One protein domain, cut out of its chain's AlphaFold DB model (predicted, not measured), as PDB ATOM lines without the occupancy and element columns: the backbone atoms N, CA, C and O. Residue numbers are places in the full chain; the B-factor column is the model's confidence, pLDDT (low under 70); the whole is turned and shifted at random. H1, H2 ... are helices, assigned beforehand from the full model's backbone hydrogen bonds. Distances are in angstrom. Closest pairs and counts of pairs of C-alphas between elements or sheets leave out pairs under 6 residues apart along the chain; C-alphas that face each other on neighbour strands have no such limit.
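This is residues 2 to 48 of the 54 residues of the protein "DNA damage-inducible protein I" of Enterobacter cloacae (UniProt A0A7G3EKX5). One longer helix, H2, stands beside a long loop that runs out, turns at residues 16 to 22 and folds back to it, with the short helix H1 near H2 at the loop's other end. Residues 16 to 22 and 41 to 48 stick out. The 47 printed residues have two named helices, H1 then H2, and no named strand; the class is all helix, with 20 residues in named elements, under half. The whole is only just loose, close to compact, with a radius of gyration of the C-alphas of 11.5 A and spans of 30 by 26 by 17 A.

Look first at H2, residues 30 to 45, where every O i to N i+4 pair is within hydrogen-bond range. H1, residues 2 to 5, is too short for such a pair; its one O i to N i+3 pair is within range. H1 and H2 are close but not clearly touching: their closest C-alphas, of Ile 2 and Ile 36, are 7.4 A apart.

Find C-alpha 30 at (-15.765, -29.209, 8.269); from there H2 runs 23.1 A to C-alpha 45 at (-19.943, -8.150, 16.729). H1 begins at C-alpha 2, (-15.803, -14.792, 2.527), and measures 5.2 A.

The farthest C-alphas, of Glu 8 and Thr 19, are 32.5 A apart. The link from H1 to H2 is long, 24 residues. The printed part has no cut, and no printed residue is under 70 in pLDDT.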
ATOM      1  N   ILE A   2     -15.920 -13.419   3.077       84.50
ATOM      2  CA  ILE A   2     -15.803 -14.792   2.527       84.50
ATOM      3  C   ILE A   2     -14.833 -14.886   1.338       84.50
ATOM      4  O   ILE A   2     -13.906 -15.682   1.396       84.50
ATOM      5  N   SER A   3     -14.957 -14.022   0.326       82.12
ATOM      6  CA  SER A   3     -14.037 -13.985  -0.830       82.12
ATOM      7  C   SER A   3     -12.576 -13.704  -0.455       82.12
ATOM      8  O   SER A   3     -11.660 -14.212  -1.088       82.12
ATOM      9  N   SER A   4     -12.344 -12.917   0.599       83.25
ATOM     10  CA  SER A   4     -11.001 -12.644   1.131       83.25
ATOM     11  C   SER A   4     -10.395 -13.851   1.852       83.25
ATOM     12  O   SER A   4      -9.179 -13.976   1.897       83.25
ATOM     13  N   THR A   5     -11.235 -14.711   2.437       82.94
ATOM     14  CA  THR A   5     -10.793 -15.900   3.184       82.94
ATOM     15  C   THR A   5     -10.631 -17.110   2.266       82.94
ATOM     16  O   THR A   5      -9.730 -17.915   2.471       82.94
ATOM     17  N   PHE A   6     -11.465 -17.209   1.230       82.31
ATOM     18  CA  PHE A   6     -11.454 -18.287   0.244       82.31
ATOM     19  C   PHE A   6     -11.283 -17.709  -1.166       82.31
ATOM     20  O   PHE A   6     -12.248 -17.661  -1.925       82.31
ATOM     21  N   PRO A   7     -10.077 -17.243  -1.533       78.44
ATOM     22  CA  PRO A   7      -9.843 -16.622  -2.837       78.44
ATOM     23  C   PRO A   7      -9.925 -17.615  -4.007       78.44
ATOM     24  O   PRO A   7     -10.138 -17.199  -5.140       78.44
ATOM     25  N   GLU A   8      -9.761 -18.916  -3.744       78.62
ATOM     26  CA  GLU A   8      -9.806 -19.967  -4.771       78.62
ATOM     27  C   GLU A   8     -11.226 -20.462  -5.085       78.62
ATOM     28  O   GLU A   8     -11.428 -21.133  -6.095       78.62
ATOM     29  N   ASN A   9     -12.215 -20.115  -4.255       75.69
ATOM     30  CA  ASN A   9     -13.604 -20.531  -4.423       75.69
ATOM     31  C   ASN A   9     -14.500 -19.316  -4.669       75.69
ATOM     32  O   ASN A   9     -14.431 -18.319  -3.948       75.69
ATOM     33  N   ASP A  10     -15.398 -19.420  -5.649       70.12
ATOM     34  CA  ASP A  10     -16.405 -18.388  -5.892       70.12
ATOM     35  C   ASP A  10     -17.472 -18.463  -4.784       70.12
ATOM     36  O   ASP A  10     -18.408 -19.266  -4.809       70.12
ATOM     37  N   GLY A  11     -17.232 -17.709  -3.710       72.62
ATOM     38  CA  GLY A  11     -17.971 -17.763  -2.451       72.62
ATOM     39  C   GLY A  11     -19.364 -17.145  -2.542       72.62
ATOM     40  O   GLY A  11     -19.599 -16.067  -1.993       72.62
ATOM     41  N   ALA A  12     -20.294 -17.830  -3.209       81.12
ATOM     42  CA  ALA A  12     -21.687 -17.410  -3.321       81.12
ATOM     43  C   ALA A  12     -22.388 -17.429  -1.948       81.12
ATOM     44  O   ALA A  12     -22.667 -18.486  -1.380       81.12
ATOM     45  N   VAL A  13     -22.709 -16.244  -1.420       85.06
ATOM     46  CA  VAL A  13     -23.439 -16.081  -0.155       85.06
ATOM     47  C   VAL A  13     -24.889 -15.718  -0.454       85.06
ATOM     48  O   VAL A  13     -25.166 -14.693  -1.071       85.06
ATOM     49  N   THR A  14     -25.833 -16.537   0.015       85.81
ATOM     50  CA  THR A  14     -27.270 -16.249  -0.093       85.81
ATOM     51  C   THR A  14     -27.891 -16.104   1.286       85.81
ATOM     52  O   THR A  14     -27.807 -17.030   2.095       85.81
ATOM     53  N   VAL A  15     -28.579 -14.991   1.526       87.38
ATOM     54  CA  VAL A  15     -29.352 -14.753   2.751       87.38
ATOM     55  C   VAL A  15     -30.836 -14.850   2.410       87.38
ATOM     56  O   VAL A  15     -31.291 -14.258   1.434       87.38
ATOM     57  N   ARG A  16     -31.596 -15.625   3.190       90.56
ATOM     58  CA  ARG A  16     -33.050 -15.762   3.028       90.56
ATOM     59  C   ARG A  16     -33.736 -15.793   4.386       90.56
ATOM     60  O   ARG A  16     -33.180 -16.337   5.337       90.56
ATOM     61  N   TYR A  17     -34.968 -15.298   4.444       88.00
ATOM     62  CA  TYR A  17     -35.843 -15.563   5.581       88.00
ATOM     63  C   TYR A  17     -36.314 -17.018   5.552       88.00
ATOM     64  O   TYR A  17     -36.695 -17.547   4.506       88.00
ATOM     65  N   ALA A  18     -36.273 -17.664   6.711       87.00
ATOM     66  CA  ALA A  18     -36.737 -19.026   6.921       87.00
ATOM     67  C   ALA A  18     -37.387 -19.135   8.307       87.00
ATOM     68  O   ALA A  18     -37.238 -18.246   9.142       87.00
ATOM     69  N   THR A  19     -38.095 -20.236   8.562       85.31
ATOM     70  CA  THR A  19     -38.778 -20.482   9.844       85.31
ATOM     71  C   THR A  19     -37.812 -20.558  11.034       85.31
ATOM     72  O   THR A  19     -38.217 -20.298  12.163       85.31
ATOM     73  N   ALA A  20     -36.544 -20.911  10.800       87.25
ATOM     74  CA  ALA A  20     -35.506 -20.996  11.821       87.25
ATOM     75  C   ALA A  20     -34.154 -20.512  11.280       87.25
ATOM     76  O   ALA A  20     -33.889 -20.582  10.076       87.25
ATOM     77  N   ASN A  21     -33.282 -20.074  12.189       87.31
ATOM     78  CA  ASN A  21     -31.916 -19.682  11.863       87.31
ATOM     79  C   ASN A  21     -31.087 -20.926  11.550       87.31
ATOM     80  O   ASN A  21     -30.901 -21.791  12.408       87.31
ATOM     81  N   HIS A  22     -30.581 -21.015  10.323       87.50
ATOM     82  CA  HIS A  22     -29.754 -22.133   9.896       87.50
ATOM     83  C   HIS A  22     -28.594 -21.645   9.029       87.50
ATOM     84  O   HIS A  22     -28.802 -20.919   8.058       87.50
ATOM     85  N   LEU A  23     -27.381 -22.095   9.353       87.56
ATOM     86  CA  LEU A  23     -26.179 -21.871   8.555       87.56
ATOM     87  C   LEU A  23     -25.791 -23.180   7.865       87.56
ATOM     88  O   LEU A  23     -25.484 -24.178   8.522       87.56
ATOM     89  N   SER A  24     -25.817 -23.174   6.533       86.00
ATOM     90  CA  SER A  24     -25.391 -24.304   5.706       86.00
ATOM     91  C   SER A  24     -24.228 -23.884   4.819       86.00
ATOM     92  O   SER A  24     -24.271 -22.814   4.215       86.00
ATOM     93  N   VAL A  25     -23.212 -24.738   4.737       85.94
ATOM     94  CA  VAL A  25     -22.052 -24.574   3.859       85.94
ATOM     95  C   VAL A  25     -22.041 -25.779   2.934       85.94
ATOM     96  O   VAL A  25     -22.013 -26.918   3.397       85.94
ATOM     97  N   ILE A  26     -22.143 -25.528   1.632       84.12
ATOM     98  CA  ILE A  26     -22.207 -26.570   0.606       84.12
ATOM     99  C   ILE A  26     -20.852 -26.616  -0.093       84.12
ATOM    100  O   ILE A  26     -20.354 -25.583  -0.523       84.12
ATOM    101  N   GLY A  27     -20.265 -27.810  -0.209       80.12
ATOM    102  CA  GLY A  27     -18.994 -28.014  -0.912       80.12
ATOM    103  C   GLY A  27     -17.732 -27.637  -0.125       80.12
ATOM    104  O   GLY A  27     -16.646 -27.764  -0.676       80.12
ATOM    105  N   GLY A  28     -17.863 -27.211   1.136       78.12
ATOM    106  CA  GLY A  28     -16.737 -26.939   2.039       78.12
ATOM    107  C   GLY A  28     -16.430 -28.099   2.990       78.12
ATOM    108  O   GLY A  28     -17.295 -28.932   3.278       78.12
ATOM    109  N   ALA A  29     -15.199 -28.139   3.495       83.31
ATOM    110  CA  ALA A  29     -14.769 -29.028   4.565       83.31
ATOM    111  C   ALA A  29     -15.411 -28.641   5.912       83.31
ATOM    112  O   ALA A  29     -16.043 -27.591   6.067       83.31
ATOM    113  N   LYS A  30     -15.255 -29.504   6.923       81.94
ATOM    114  CA  LYS A  30     -15.765 -29.209   8.269       81.94
ATOM    115  C   LYS A  30     -15.083 -27.968   8.856       81.94
ATOM    116  O   LYS A  30     -15.777 -27.161   9.473       81.94
ATOM    117  N   GLU A  31     -13.783 -27.784   8.608       86.12
ATOM    118  CA  GLU A  31     -13.057 -26.587   9.048       86.12
ATOM    119  C   GLU A  31     -13.590 -25.311   8.374       86.12
ATOM    120  O   GLU A  31     -13.692 -24.271   9.023       86.12
ATOM    121  N   ASP A  32     -14.029 -25.386   7.112       86.81
ATOM    122  CA  ASP A  32     -14.591 -24.227   6.402       86.81
ATOM    123  C   ASP A  32     -15.881 -23.748   7.064       86.81
ATOM    124  O   ASP A  32     -16.111 -22.548   7.211       86.81
ATOM    125  N   LYS A  33     -16.725 -24.686   7.516       87.88
ATOM    126  CA  LYS A  33     -17.947 -24.345   8.252       87.88
ATOM    127  C   LYS A  33     -17.634 -23.631   9.565       87.88
ATOM    128  O   LYS A  33     -18.327 -22.669   9.907       87.88
ATOM    129  N   GLU A  34     -16.628 -24.097  10.298       90.25
ATOM    130  CA  GLU A  34     -16.185 -23.466  11.544       90.25
ATOM    131  C   GLU A  34     -15.653 -22.054  11.265       90.25
ATOM    132  O   GLU A  34     -16.131 -21.095  11.875       90.25
ATOM    133  N   ARG A  35     -14.800 -21.891  10.245       90.25
ATOM    134  CA  ARG A  35     -14.258 -20.584   9.854       90.25
ATOM    135  C   ARG A  35     -15.333 -19.605   9.380       90.25
ATOM    136  O   ARG A  35     -15.300 -18.433   9.738       90.25
ATOM    137  N   ILE A  36     -16.312 -20.064   8.598       89.06
ATOM    138  CA  ILE A  36     -17.446 -19.233   8.157       89.06
ATOM    139  C   ILE A  36     -18.299 -18.796   9.354       89.06
ATOM    140  O   ILE A  36     -18.784 -17.664   9.375       89.06
ATOM    141  N   SER A  37     -18.471 -19.669  10.350       90.44
ATOM    142  CA  SER A  37     -19.229 -19.346  11.563       90.44
ATOM    143  C   SER A  37     -18.522 -18.271  12.389       90.44
ATOM    144  O   SER A  37     -19.171 -17.333  12.842       90.44
ATOM    145  N   GLU A  38     -17.199 -18.365  12.522       92.19
ATOM    146  CA  GLU A  38     -16.368 -17.355  13.185       92.19
ATOM    147  C   GLU A  38     -16.418 -16.008  12.450       92.19
ATOM    148  O   GLU A  38     -16.727 -14.988  13.056       92.19
ATOM    149  N   ILE A  39     -16.248 -16.000  11.121       91.12
ATOM    150  CA  ILE A  39     -16.365 -14.773  10.314       91.12
ATOM    151  C   ILE A  39     -17.738 -14.125  10.500       91.12
ATOM    152  O   ILE A  39     -17.834 -12.898  10.589       91.12
ATOM    153  N   LEU A  40     -18.811 -14.922  10.526       90.62
ATOM    154  CA  LEU A  40     -20.160 -14.413  10.755       90.62
ATOM    155  C   LEU A  40     -20.272 -13.759  12.137       90.62
ATOM    156  O   LEU A  40     -20.825 -12.665  12.224       90.62
ATOM    157  N   GLN A  41     -19.724 -14.387  13.180       91.75
ATOM    158  CA  GLN A  41     -19.696 -13.824  14.533       91.75
ATOM    159  C   GLN A  41     -18.907 -12.516  14.588       91.75
ATOM    160  O   GLN A  41     -19.471 -11.504  14.982       91.75
ATOM    161  N   GLU A  42     -17.672 -12.483  14.084       92.19
ATOM    162  CA  GLU A  42     -16.853 -11.262  14.028       92.19
ATOM    163  C   GLU A  42     -17.554 -10.131  13.259       92.19
ATOM    164  O   GLU A  42     -17.428  -8.946  13.575       92.19
ATOM    165  N   THR A  43     -18.278 -10.472  12.189       90.31
ATOM    166  CA  THR A  43     -19.039  -9.489  11.403       90.31
ATOM    167  C   THR A  43     -20.241  -8.984  12.181       90.31
ATOM    168  O   THR A  43     -20.546  -7.802  12.120       90.31
ATOM    169  N   TRP A  44     -20.902  -9.855  12.934       90.44
ATOM    170  CA  TRP A  44     -22.028  -9.477  13.774       90.44
ATOM    171  C   TRP A  44     -21.602  -8.604  14.959       90.44
ATOM    172  O   TRP A  44     -22.257  -7.614  15.253       90.44
ATOM    173  N   GLU A  45     -20.478  -8.920  15.599       92.12
ATOM    174  CA  GLU A  45     -19.943  -8.150  16.729       92.12
ATOM    175  C   GLU A  45     -19.420  -6.775  16.307       92.12
ATOM    176  O   GLU A  45     -19.532  -5.818  17.065       92.12
ATOM    177  N   SER A  46     -18.904  -6.658  15.079       90.81
ATOM    178  CA  SER A  46     -18.518  -5.369  14.486       90.81
ATOM    179  C   SER A  46     -19.668  -4.671  13.752       90.81
ATOM    180  O   SER A  46     -19.405  -3.738  12.998       90.81
ATOM    181  N   ALA A  47     -20.928  -5.103  13.924       89.88
ATOM    182  CA  ALA A  47     -22.074  -4.502  13.232       89.88
ATOM    183  C   ALA A  47     -22.142  -2.987  13.441       89.88
ATOM    184  O   ALA A  47     -22.362  -2.268  12.476       89.88
ATOM    185  N   ASP A  48     -21.834  -2.491  14.635       88.00
ATOM    186  CA  ASP A  48     -21.837  -1.055  14.924       88.00
ATOM    187  C   ASP A  48     -20.856  -0.248  14.041       88.00
ATOM    188  O   ASP A  48     -21.100   0.925  13.763       88.00
TER     189      ASP A  48